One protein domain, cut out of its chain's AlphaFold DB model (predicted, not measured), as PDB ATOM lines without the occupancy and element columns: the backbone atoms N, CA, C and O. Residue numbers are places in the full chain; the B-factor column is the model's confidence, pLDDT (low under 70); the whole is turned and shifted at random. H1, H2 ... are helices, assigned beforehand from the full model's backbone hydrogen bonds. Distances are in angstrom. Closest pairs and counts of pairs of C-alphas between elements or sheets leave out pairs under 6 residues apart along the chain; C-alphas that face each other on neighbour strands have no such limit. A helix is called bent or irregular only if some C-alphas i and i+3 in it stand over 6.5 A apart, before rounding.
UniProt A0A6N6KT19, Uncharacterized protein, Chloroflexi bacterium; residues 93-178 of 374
ATOM      1  N   ASP A  93      -0.598 -14.069 -52.041       97.00
ATOM      2  CA  ASP A  93       0.828 -14.177 -52.375       97.00
ATOM      3  C   ASP A  93       1.681 -13.242 -51.505       97.00
ATOM      4  O   ASP A  93       2.731 -13.651 -51.014       97.00
ATOM      5  N   GLN A  94       1.203 -12.019 -51.249       97.25
ATOM      6  CA  GLN A  94       1.857 -11.068 -50.347       97.25
ATOM      7  C   GLN A  94       1.878 -11.570 -48.899       97.25
ATOM      8  O   GLN A  94       2.913 -11.471 -48.245       97.25
ATOM      9  N   ILE A  95       0.788 -12.166 -48.408       96.81
ATOM     10  CA  ILE A  95       0.747 -12.780 -47.071       96.81
ATOM     11  C   ILE A  95       1.758 -13.934 -46.986       96.81
ATOM     12  O   ILE A  95       2.528 -14.011 -46.029       96.81
ATOM     13  N   VAL A  96       1.818 -14.812 -47.993       96.19
ATOM     14  CA  VAL A  96       2.786 -15.924 -48.023       96.19
ATOM     15  C   VAL A  96       4.225 -15.411 -48.073       96.19
ATOM     16  O   VAL A  96       5.053 -15.878 -47.292       96.19
ATOM     17  N   GLU A  97       4.527 -14.442 -48.943       96.75
ATOM     18  CA  GLU A  97       5.847 -13.807 -49.036       96.75
ATOM     19  C   GLU A  97       6.244 -13.165 -47.702       96.75
ATOM     20  O   GLU A  97       7.342 -13.405 -47.194       96.75
ATOM     21  N   ALA A  98       5.328 -12.398 -47.105       96.69
ATOM     22  CA  ALA A  98       5.551 -11.760 -45.823       96.69
ATOM     23  C   ALA A  98       5.826 -12.807 -44.752       96.69
ATOM     24  O   ALA A  98       6.779 -12.625 -44.013       96.69
ATOM     25  N   LYS A  99       5.088 -13.923 -44.697       95.25
ATOM     26  CA  LYS A  99       5.267 -15.007 -43.714       95.25
ATOM     27  C   LYS A  99       6.631 -15.696 -43.810       95.25
ATOM     28  O   LYS A  99       7.234 -15.995 -42.784       95.25
ATOM     29  N   VAL A 100       7.134 -15.937 -45.022       96.06
ATOM     30  CA  VAL A 100       8.428 -16.621 -45.232       96.06
ATOM     31  C   VAL A 100       9.638 -15.686 -45.141       96.06
ATOM     32  O   VAL A 100      10.774 -16.159 -45.158       96.06
ATOM     33  N   CYS A 101       9.422 -14.372 -45.034       97.00
ATOM     34  CA  CYS A 101      10.490 -13.407 -44.803       97.00
ATOM     35  C   CYS A 101      11.088 -13.605 -43.396       97.00
ATOM     36  O   CYS A 101      10.423 -13.400 -42.375       97.00
ATOM     37  N   ASP A 102      12.352 -14.024 -43.329       96.06
ATOM     38  CA  ASP A 102      13.057 -14.332 -42.079       96.06
ATOM     39  C   ASP A 102      13.585 -13.057 -41.397       96.06
ATOM     40  O   ASP A 102      14.785 -12.795 -41.314       96.06
ATOM     41  N   LEU A 103      12.653 -12.231 -40.923       95.50
ATOM     42  CA  LEU A 103      12.934 -10.944 -40.282       95.50
ATOM     43  C   LEU A 103      13.698 -11.061 -38.957       95.50
ATOM     44  O   LEU A 103      14.279 -10.079 -38.513       95.50
ATOM     45  N   ALA A 104      13.730 -12.244 -38.339       92.75
ATOM     46  CA  ALA A 104      14.463 -12.469 -37.097       92.75
ATOM     47  C   ALA A 104      15.973 -12.636 -37.328       92.75
ATOM     48  O   ALA A 104      16.774 -12.250 -36.479       92.75
ATOM     49  N   ASN A 105      16.374 -13.219 -38.466       95.56
ATOM     50  CA  ASN A 105      17.781 -13.525 -38.729       95.56
ATOM     51  C   ASN A 105      18.377 -12.716 -39.886       95.56
ATOM     52  O   ASN A 105      19.583 -12.469 -39.890       95.56
ATOM     53  N   LEU A 106      17.589 -12.313 -40.888       96.75
ATOM     54  CA  LEU A 106      18.120 -11.631 -42.071       96.75
ATOM     55  C   LEU A 106      18.781 -10.274 -41.779       96.75
ATOM     56  O   LEU A 106      19.835 -10.053 -42.379       96.75
ATOM     57  N   PRO A 107      18.267  -9.402 -40.884       96.38
ATOM     58  CA  PRO A 107      18.959  -8.158 -40.528       96.38
ATOM     59  C   PRO A 107      20.383  -8.425 -40.019       96.38
ATOM     60  O   PRO A 107      21.357  -7.917 -40.575       96.38
ATOM     61  N   ARG A 108      20.536  -9.363 -39.079       94.25
ATOM     62  CA  ARG A 108      21.842  -9.760 -38.527       94.25
ATOM     63  C   ARG A 108      22.733 -10.461 -39.541       94.25
ATOM     64  O   ARG A 108      23.930 -10.216 -39.575       94.25
ATOM     65  N   ASN A 109      22.172 -11.333 -40.374       95.19
ATOM     66  CA  ASN A 109      22.952 -12.123 -41.326       95.19
ATOM     67  C   ASN A 109      23.441 -11.288 -42.516       95.19
ATOM     68  O   ASN A 109      24.578 -11.458 -42.959       95.19
ATOM     69  N   ARG A 110      22.592 -10.407 -43.059       95.38
ATOM     70  CA  ARG A 110      22.940  -9.563 -44.216       95.38
ATOM     71  C   ARG A 110      23.803  -8.373 -43.816       95.38
ATOM     72  O   ARG A 110      24.672  -7.982 -44.588       95.38
ATOM     73  N   TYR A 111      23.618  -7.864 -42.600       95.69
ATOM     74  CA  TYR A 111      24.376  -6.747 -42.050       95.69
ATOM     75  C   TYR A 111      25.203  -7.199 -40.837       95.69
ATOM     76  O   TYR A 111      25.191  -6.551 -39.806       95.69
ATOM     77  N   ALA A 112      25.936  -8.311 -40.918       91.19
ATOM     78  CA  ALA A 112      26.695  -8.848 -39.773       91.19
ATOM     79  C   ALA A 112      27.929  -8.011 -39.357       91.19
ATOM     80  O   ALA A 112      28.575  -8.319 -38.358       91.19
ATOM     81  N   GLY A 113      28.311  -7.004 -40.148       89.19
ATOM     82  CA  GLY A 113      29.472  -6.152 -39.884       89.19
ATOM     83  C   GLY A 113      29.166  -4.964 -38.969       89.19
ATOM     84  O   GLY A 113      28.015  -4.541 -38.828       89.19
ATOM     85  N   GLU A 114      30.226  -4.382 -38.406       89.88
ATOM     86  CA  GLU A 114      30.210  -3.106 -37.672       89.88
ATOM     87  C   GLU A 114      30.066  -1.924 -38.649       89.88
ATOM     88  O   GLU A 114      30.950  -1.084 -38.786       89.88
ATOM     89  N   PHE A 115      28.966  -1.917 -39.397       92.75
ATOM     90  CA  PHE A 115      28.593  -0.829 -40.291       92.75
ATOM     91  C   PHE A 115      27.898   0.274 -39.497       92.75
ATOM     92  O   PHE A 115      27.014  -0.011 -38.682       92.75
ATOM     93  N   THR A 116      28.273   1.516 -39.775       93.25
ATOM     94  CA  THR A 116      27.547   2.711 -39.326       93.25
ATOM     95  C   THR A 116      26.182   2.812 -40.018       93.25
ATOM     96  O   THR A 116      25.962   2.178 -41.053       93.25
ATOM     97  N   LEU A 117      25.259   3.618 -39.475       93.50
ATOM     98  CA  LEU A 117      23.918   3.818 -40.054       93.50
ATOM     99  C   LEU A 117      23.995   4.278 -41.526       93.50
ATOM    100  O   LEU A 117      23.301   3.725 -42.383       93.50
ATOM    101  N   ASP A 118      24.904   5.203 -41.844       92.94
ATOM    102  CA  ASP A 118      25.100   5.737 -43.201       92.94
ATOM    103  C   ASP A 118      25.619   4.685 -44.198       92.94
ATOM    104  O   ASP A 118      25.404   4.791 -45.408       92.94
ATOM    105  N   GLU A 119      26.307   3.651 -43.711       94.31
ATOM    106  CA  GLU A 119      26.893   2.604 -44.548       94.31
ATOM    107  C   GLU A 119      25.889   1.507 -44.908       94.31
ATOM    108  O   GLU A 119      26.058   0.862 -45.946       94.31
ATOM    109  N   LEU A 120      24.836   1.302 -44.106       95.31
ATOM    110  CA  LEU A 120      23.917   0.165 -44.242       95.31
ATOM    111  C   LEU A 120      23.318   0.039 -45.637       95.31
ATOM    112  O   LEU A 120      23.359  -1.039 -46.231       95.31
ATOM    113  N   ARG A 121      22.838   1.147 -46.207       92.62
ATOM    114  CA  ARG A 121      22.248   1.156 -47.550       92.62
ATOM    115  C   ARG A 121      23.227   0.688 -48.635       92.62
ATOM    116  O   ARG A 121      22.803   0.142 -49.646       92.62
ATOM    117  N   GLY A 122      24.530   0.887 -48.436       92.62
ATOM    118  CA  GLY A 122      25.573   0.466 -49.373       92.62
ATOM    119  C   GLY A 122      26.005  -0.998 -49.234       92.62
ATOM    120  O   GLY A 122      26.714  -1.498 -50.108       92.62
ATOM    121  N   VAL A 123      25.607  -1.691 -48.161       95.56
ATOM    122  CA  VAL A 123      26.010  -3.086 -47.894       95.56
ATOM    123  C   VAL A 123      25.219  -4.069 -48.752       95.56
ATOM    124  O   VAL A 123      25.785  -5.017 -49.301       95.56
ATOM    125  N   TYR A 124      23.911  -3.849 -48.871       94.25
ATOM    126  CA  TYR A 124      23.001  -4.711 -49.612       94.25
ATOM    127  C   TYR A 124      21.955  -3.857 -50.326       94.25
ATOM    128  O   TYR A 124      21.227  -3.116 -49.676       94.25
ATOM    129  N   GLU A 125      21.869  -3.983 -51.651       94.50
ATOM    130  CA  GLU A 125      20.867  -3.277 -52.455       94.50
ATOM    131  C   GLU A 125      19.501  -3.974 -52.310       94.50
ATOM    132  O   GLU A 125      19.371  -5.124 -52.750       94.50
ATOM    133  N   PRO A 126      18.478  -3.326 -51.723       96.50
ATOM    134  CA  PRO A 126      17.163  -3.936 -51.571       96.50
ATOM    135  C   PRO A 126      16.418  -4.015 -52.911       96.50
ATOM    136  O   PRO A 126      16.368  -3.038 -53.658       96.50
ATOM    137  N   VAL A 127      15.815  -5.168 -53.222       95.94
ATOM    138  CA  VAL A 127      15.091  -5.374 -54.494       95.94
ATOM    139  C   VAL A 127      13.623  -5.721 -54.272       95.94
ATOM    140  O   VAL A 127      12.764  -5.255 -55.019       95.94
ATOM    141  N   ILE A 128      13.330  -6.546 -53.267       97.12
ATOM    142  CA  ILE A 128      11.966  -6.977 -52.933       97.12
ATOM    143  C   ILE A 128      11.512  -6.410 -51.586       97.12
ATOM    144  O   ILE A 128      12.326  -5.923 -50.803       97.12
ATOM    145  N   ALA A 129      10.215  -6.516 -51.287       98.12
ATOM    146  CA  ALA A 129       9.618  -5.988 -50.059       98.12
ATOM    147  C   ALA A 129      10.335  -6.477 -48.789       98.12
ATOM    148  O   ALA A 129      10.680  -5.687 -47.912       98.12
ATOM    149  N   CYS A 130      10.639  -7.780 -48.730       98.38
ATOM    150  CA  CYS A 130      11.391  -8.378 -47.627       98.38
ATOM    151  C   CYS A 130      12.781  -7.742 -47.453       98.38
ATOM    152  O   CYS A 130      13.218  -7.536 -46.327       98.38
ATOM    153  N   ASP A 131      13.476  -7.381 -48.538       98.25
ATOM    154  CA  ASP A 131      14.805  -6.770 -48.439       98.25
ATOM    155  C   ASP A 131      14.749  -5.370 -47.830       98.25
ATOM    156  O   ASP A 131      15.597  -5.027 -47.008       98.25
ATOM    157  N   TRP A 132      13.740  -4.589 -48.217       98.44
ATOM    158  CA  TRP A 132      13.507  -3.244 -47.701       98.44
ATOM    159  C   TRP A 132      13.199  -3.255 -46.207       98.44
ATOM    160  O   TRP A 132      13.841  -2.543 -45.439       98.44
ATOM    161  N   VAL A 133      12.307  -4.143 -45.764       98.31
ATOM    162  CA  VAL A 133      11.998  -4.293 -44.335       98.31
ATOM    163  C   VAL A 133      13.189  -4.852 -43.551       98.31
ATOM    164  O   VAL A 133      13.437  -4.438 -42.422       98.31
ATOM    165  N   VAL A 134      13.982  -5.748 -44.143       98.44
ATOM    166  CA  VAL A 134      15.224  -6.236 -43.525       98.44
ATOM    167  C   VAL A 134      16.252  -5.113 -43.354       98.44
ATOM    168  O   VAL A 134      16.926  -5.077 -42.328       98.44
ATOM    169  N   LEU A 135      16.370  -4.191 -44.317       98.38
ATOM    170  CA  LEU A 135      17.180  -2.979 -44.162       98.38
ATOM    171  C   LEU A 135      16.628  -2.091 -43.037       98.38
ATOM    172  O   LEU A 135      17.390  -1.663 -42.176       98.38
ATOM    173  N   ALA A 136      15.313  -1.870 -43.003       98.12
ATOM    174  CA  ALA A 136      14.646  -1.072 -41.975       98.12
ATOM    175  C   ALA A 136      14.907  -1.609 -40.553       98.12
ATOM    176  O   ALA A 136      15.235  -0.847 -39.647       98.12
ATOM    177  N   LEU A 137      14.835  -2.927 -40.353       97.75
ATOM    178  CA  LEU A 137      15.164  -3.555 -39.069       97.75
ATOM    179  C   LEU A 137      16.667  -3.516 -38.756       97.75
ATOM    180  O   LEU A 137      17.044  -3.415 -37.595       97.75
ATOM    181  N   ALA A 138      17.538  -3.559 -39.767       97.75
ATOM    182  CA  ALA A 138      18.981  -3.455 -39.554       97.75
ATOM    183  C   ALA A 138      19.416  -2.070 -39.047       97.75
ATOM    184  O   ALA A 138      20.434  -1.987 -38.352       97.75
ATOM    185  N   TYR A 139      18.662  -1.016 -39.388       97.44
ATOM    186  CA  TYR A 139      18.793   0.302 -38.763       97.44
ATOM    187  C   TYR A 139      18.399   0.240 -37.286       97.44
ATOM    188  O   TYR A 139      19.205   0.614 -36.444       97.44
ATOM    189  N   VAL A 140      17.211  -0.294 -36.977       95.94
ATOM    190  CA  VAL A 140      16.682  -0.404 -35.603       95.94
ATOM    191  C   VAL A 140      17.650  -1.156 -34.685       95.94
ATOM    192  O   VAL A 140      17.961  -0.679 -33.603       95.94
ATOM    193  N   GLU A 141      18.203  -2.292 -35.129       94.81
ATOM    194  CA  GLU A 141      19.153  -3.093 -34.335       94.81
ATOM    195  C   GLU A 141      20.476  -2.372 -34.002       94.81
ATOM    196  O   GLU A 141      21.269  -2.885 -33.213       94.81
ATOM    197  N   ARG A 142      20.749  -1.220 -34.624       93.88
ATOM    198  CA  ARG A 142      21.964  -0.416 -34.414       93.88
ATOM    199  C   ARG A 142      21.724   0.880 -33.663       93.88
ATOM    200  O   ARG A 142      22.701   1.572 -33.379       93.88
ATOM    201  N   LEU A 143      20.469   1.215 -33.391       93.25
ATOM    202  CA  LEU A 143      20.152   2.381 -32.588       93.25
ATOM    203  C   LEU A 143      20.505   2.114 -31.130       93.25
ATOM    204  O   LEU A 143      20.351   1.005 -30.616       93.25
ATOM    205  N   GLU A 144      21.000   3.154 -30.478       90.50
ATOM    206  CA  GLU A 144      21.065   3.204 -29.020       90.50
ATOM    207  C   GLU A 144      19.664   3.513 -28.457       90.50
ATOM    208  O   GLU A 144      18.804   4.007 -29.182       90.50
ATOM    209  N   GLU A 145      19.436   3.217 -27.173       80.75
ATOM    210  CA  GLU A 145      18.110   3.190 -26.518       80.75
ATOM    211  C   GLU A 145      17.275   4.477 -26.699       80.75
ATOM    212  O   GLU A 145      16.059   4.393 -26.818       80.75
ATOM    213  N   ASP A 146      17.927   5.635 -26.839       85.44
ATOM    214  CA  ASP A 146      17.273   6.949 -26.961       85.44
ATOM    215  C   ASP A 146      17.438   7.600 -28.348       85.44
ATOM    216  O   ASP A 146      17.139   8.781 -28.543       85.44
ATOM    217  N   GLN A 147      17.977   6.877 -29.333       90.25
ATOM    218  CA  GLN A 147      18.185   7.438 -30.667       90.25
ATOM    219  C   GLN A 147      16.900   7.384 -31.494       90.25
ATOM    220  O   GLN A 147      16.336   6.318 -31.737       90.25
ATOM    221  N   ALA A 148      16.485   8.544 -32.007       90.94
ATOM    222  CA  ALA A 148      15.403   8.622 -32.976       90.94
ATOM    223  C   ALA A 148      15.730   7.808 -34.239       90.94
ATOM    224  O   ALA A 148      16.875   7.776 -34.705       90.94
ATOM    225  N   LEU A 149      14.703   7.187 -34.825       91.69
ATOM    226  CA  LEU A 149      14.839   6.461 -36.083       91.69
ATOM    227  C   LEU A 149      15.314   7.411 -37.199       91.69
ATOM    228  O   LEU A 149      14.658   8.423 -37.454       91.69
ATOM    229  N   PRO A 150      16.426   7.109 -37.898       93.31
ATOM    230  CA  PRO A 150      16.872   7.936 -39.008       93.31
ATOM    231  C   PRO A 150      15.870   7.851 -40.163       93.31
ATOM    232  O   PRO A 150      15.232   6.815 -40.385       93.31
ATOM    233  N   GLN A 151      15.770   8.923 -40.950       92.12
ATOM    234  CA  GLN A 151      14.820   9.001 -42.061       92.12
ATOM    235  C   GLN A 151      15.027   7.870 -43.082       92.12
ATOM    236  O   GLN A 151      14.073   7.386 -43.683       92.12
ATOM    237  N   GLU A 152      16.259   7.401 -43.272       94.19
ATOM    238  CA  GLU A 152      16.584   6.258 -44.122       94.19
ATOM    239  C   GLU A 152      15.925   4.956 -43.647       94.19
ATOM    240  O   GLU A 152      15.503   4.157 -44.488       94.19
ATOM    241  N   ALA A 153      15.799   4.754 -42.332       95.81
ATOM    242  CA  ALA A 153      15.117   3.601 -41.750       95.81
ATOM    243  C   ALA A 153      13.610   3.670 -42.019       95.81
ATOM    244  O   ALA A 153      13.028   2.710 -42.526       95.81
ATOM    245  N   ILE A 154      13.014   4.843 -41.782       94.69
ATOM    246  CA  ILE A 154      11.600   5.126 -42.068       94.69
ATOM    247  C   ILE A 154      11.312   4.910 -43.558       94.69
ATOM    248  O   ILE A 154      10.396   4.175 -43.913       94.69
ATOM    249  N   ASN A 155      12.142   5.455 -44.448       94.06
ATOM    250  CA  ASN A 155      11.992   5.288 -45.893       94.06
ATOM    251  C   ASN A 155      12.101   3.817 -46.325       94.06
ATOM    252  O   ASN A 155      11.351   3.375 -47.196       94.06
ATOM    253  N   ALA A 156      13.019   3.050 -45.728       96.62
ATOM    254  CA  ALA A 156      13.152   1.624 -46.010       96.62
ATOM    255  C   ALA A 156      11.928   0.829 -45.527       96.62
ATOM    256  O   ALA A 156      11.447  -0.048 -46.246       96.62
ATOM    257  N   TYR A 157      11.397   1.157 -44.347       96.94
ATOM    258  CA  TYR A 157      10.156   0.580 -43.837       96.94
ATOM    259  C   TYR A 157       8.988   0.863 -44.785       96.94
ATOM    260  O   TYR A 157       8.360  -0.083 -45.268       96.94
ATOM    261  N   LEU A 158       8.764   2.140 -45.115       95.12
ATOM    262  CA  LEU A 158       7.688   2.601 -45.993       95.12
ATOM    263  C   LEU A 158       7.740   1.929 -47.366       95.12
ATOM    264  O   LEU A 158       6.728   1.420 -47.840       95.12
ATOM    265  N   GLU A 159       8.917   1.857 -47.990       95.88
ATOM    266  CA  GLU A 159       9.082   1.184 -49.281       95.88
ATOM    267  C   GLU A 159       8.773  -0.319 -49.186       95.88
ATOM    268  O   GLU A 159       8.108  -0.885 -50.057       95.88
ATOM    269  N   GLY A 160       9.190  -0.965 -48.095       97.00
ATOM    270  CA  GLY A 160       8.889  -2.366 -47.826       97.00
ATOM    271  C   GLY A 160       7.389  -2.645 -47.731       97.00
ATOM    272  O   GLY A 160       6.879  -3.524 -48.433       97.00
ATOM    273  N   ILE A 161       6.664  -1.870 -46.921       97.00
ATOM    274  CA  ILE A 161       5.213  -2.043 -46.754       97.00
ATOM    275  C   ILE A 161       4.414  -1.550 -47.968       97.00
ATOM    276  O   ILE A 161       3.339  -2.077 -48.244       97.00
ATOM    277  N   ARG A 162       4.964  -0.628 -48.770       95.19
ATOM    278  CA  ARG A 162       4.380  -0.215 -50.056       95.19
ATOM    279  C   ARG A 162       4.379  -1.353 -51.070       95.19
ATOM    280  O   ARG A 162       3.418  -1.514 -51.822       95.19
ATOM    281  N   LEU A 163       5.449  -2.144 -51.098       96.31
ATOM    282  CA  LEU A 163       5.561  -3.315 -51.968       96.31
ATOM    283  C   LEU A 163       4.748  -4.507 -51.434       96.31
ATOM    284  O   LEU A 163       4.158  -5.257 -52.219       96.31
ATOM    285  N   ASN A 164       4.689  -4.681 -50.113       97.56
ATOM    286  CA  ASN A 164       3.921  -5.744 -49.474       97.56
ATOM    287  C   ASN A 164       3.304  -5.276 -48.140       97.56
ATOM    288  O   ASN A 164       3.963  -5.354 -47.098       97.56
ATOM    289  N   PRO A 165       2.018  -4.869 -48.143       96.06
ATOM    290  CA  PRO A 165       1.355  -4.348 -46.950       96.06
ATOM    291  C   PRO A 165       1.273  -5.328 -45.772       96.06
ATOM    292  O   PRO A 165       1.176  -4.913 -44.619       96.06
ATOM    293  N   ALA A 166       1.351  -6.640 -46.016       96.69
ATOM    294  CA  ALA A 166       1.287  -7.626 -44.939       96.69
ATOM    295  C   ALA A 166       2.511  -7.543 -44.001       96.69
ATOM    296  O   ALA A 166       2.435  -7.964 -42.846       96.69
ATOM    297  N   LEU A 167       3.635  -6.979 -44.464       97.12
ATOM    298  CA  LEU A 167       4.849  -6.834 -43.658       97.12
ATOM    299  C   LEU A 167       4.692  -5.858 -42.483       97.12
ATOM    300  O   LEU A 167       5.405  -6.026 -41.498       97.12
ATOM    301  N   ALA A 168       3.762  -4.897 -42.539       95.88
ATOM    302  CA  ALA A 168       3.558  -3.925 -41.459       95.88
ATOM    303  C   ALA A 168       3.153  -4.591 -40.132       95.88
ATOM    304  O   ALA A 168       3.534  -4.124 -39.064       95.88
ATOM    305  N   LEU A 169       2.431  -5.715 -40.204       95.00
ATOM    306  CA  LEU A 169       1.982  -6.475 -39.034       95.00
ATOM    307  C   LEU A 169       2.893  -7.663 -38.705       95.00
ATOM    308  O   LEU A 169       2.547  -8.496 -37.873       95.00
ATOM    309  N   ARG A 170       4.071  -7.793 -39.325       94.75
ATOM    310  CA  ARG A 170       5.074  -8.735 -38.814       94.75
ATOM    311  C   ARG A 170       5.556  -8.226 -37.460       94.75
ATOM    312  O   ARG A 170       6.022  -7.099 -37.386       94.75
ATOM    313  N   THR A 171       5.496  -9.057 -36.419       91.12
ATOM    314  CA  THR A 171       5.765  -8.669 -35.020       91.12
ATOM    315  C   THR A 171       7.024  -7.812 -34.846       91.12
ATOM    316  O   THR A 171       6.961  -6.765 -34.215       91.12
ATOM    317  N   GLN A 172       8.149  -8.197 -35.467       92.56
ATOM    318  CA  GLN A 172       9.404  -7.434 -35.395       92.56
ATOM    319  C   GLN A 172       9.281  -6.020 -35.981       92.56
ATOM    320  O   GLN A 172       9.873  -5.082 -35.467       92.56
ATOM    321  N   VAL A 173       8.533  -5.884 -37.075       94.81
ATOM    322  CA  VAL A 173       8.322  -4.619 -37.790       94.81
ATOM    323  C   VAL A 173       7.340  -3.750 -37.031       94.81
ATOM    324  O   VAL A 173       7.614  -2.575 -36.828       94.81
ATOM    325  N   PHE A 174       6.232  -4.344 -36.587       93.00
ATOM    326  CA  PHE A 174       5.220  -3.653 -35.806       93.00
ATOM    327  C   PHE A 174       5.855  -3.000 -34.578       93.00
ATOM    328  O   PHE A 174       5.777  -1.789 -34.442       93.00
ATOM    329  N   TYR A 175       6.560  -3.760 -33.733       89.12
ATOM    330  CA  TYR A 175       7.159  -3.193 -32.518       89.12
ATOM    331  C   TYR A 175       8.230  -2.138 -32.801       89.12
ATOM    332  O   TYR A 175       8.418  -1.239 -31.992       89.12
ATOM    333  N   ALA A 176       8.932  -2.244 -33.929       92.38
ATOM    334  CA  ALA A 176       9.987  -1.304 -34.279       92.38
ATOM    335  C   ALA A 176       9.472   0.028 -34.852       92.38
ATOM    336  O   ALA A 176      10.210   1.003 -34.814       92.38
ATOM    337  N   TYR A 177       8.259   0.062 -35.418       93.31
ATOM    338  CA  TYR A 177       7.751   1.226 -36.161       93.31
ATOM    339  C   TYR A 177       6.368   1.717 -35.710       93.31
ATOM    340  O   TYR A 177       5.932   2.779 -36.161       93.31
ATOM    341  N   PHE A 178       5.672   0.982 -34.836       90.06
ATOM    342  CA  PHE A 178       4.418   1.432 -34.233       90.06
ATOM    343  C   PHE A 178       4.656   2.731 -33.454       90.06
ATOM    344  O   PHE A 178       5.584   2.820 -32.655       90.06
TER     345      PHE A 178
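This is residues 93 to 178 of the 374 residues of an uncharacterized protein of Chloroflexi bacterium (UniProt A0A6N6KT19). A compact cluster of short helices is built round one buried rod: H4 runs through the middle, and the longest helix, H5, lies beside it and runs back the opposite way as a helical hairpin. H2 and H3 pack on the later part of H4, H7 crosses H4 steeply, and H1 and H6 pack together at one end. The printed part has 86 residues with seven named helices, H1 to H7 in order, and no named strand; its class is all helix. The radius of gyration of the C-alphas is 11.8 A, and the spans are 34 by 24 by 19 A.

H1, residues 93 to 100, touches H6, residues 165 to 169, closest at the C-alphas of Ala 98 and Leu 167, 5.4 A apart. H2, residues 106 to 110, touches residues 134 to 138 alone of H4, residues 129 to 140; the closest C-alphas, of Pro 107 and Ala 138, are 4.8 A apart. H3, residues 117 to 123, forms a hairpin with H4 and touches its residues 135 to 139 alone, closest at the C-alphas of Leu 117 and Tyr 139, 6.3 A apart; the two run opposite ways at a shallow tilt of 32 degrees, only just short of steep. H4 is the hub, touching four helices. It forms a hairpin with H5, residues 151 to 163, opposite ways at a shallow tilt of 24 degrees, with the closest C-alphas, of Ala 129 and Gly 160, 4.3 A apart. H5 and H6 touch only at the corner, and only just, with 3 pairs of C-alphas within 8 A; the closest, of Ile 161 and Leu 167, are 5.7 A apart. H7, residues 171 to 177, touches H4 at a steep tilt of 62 degrees, the same way, closest at the C-alphas of Val 140 and Ala 176, 6.9 A apart. H3 and H5 are near each other; H1 and H3, for instance, are apart. In H1, H2, H4, H5 and H7 every O i to N i+4 pair is within hydrogen-bond range; H3 has 1 of 3 with 3 of 4 O i to N i+3 pairs, and H6 has 0 of 1 with 2 of 2.

H1 begins at C-alpha 93, (0.828, -14.177, -52.375), and measures 10.7 A; H2 measures 5.7 A. H3, 10.7 A, is irregular, only just: C-alphas 118 and 121 are 6.9 A apart. H4 measures 17.0 A from C-alpha 129 at (9.618, -5.988, -50.059), H5 18.3 A and H6 8.2 A. H7, 10.2 A, ends at C-alpha 177, (7.751, 1.226, -36.161).

The C-alphas of Asp 93 and Asp 146, the two farthest apart, are 36.9 A apart. The printed part has no cut and no long link. Its mean pLDDT is 94.7, and no printed residue is under 70.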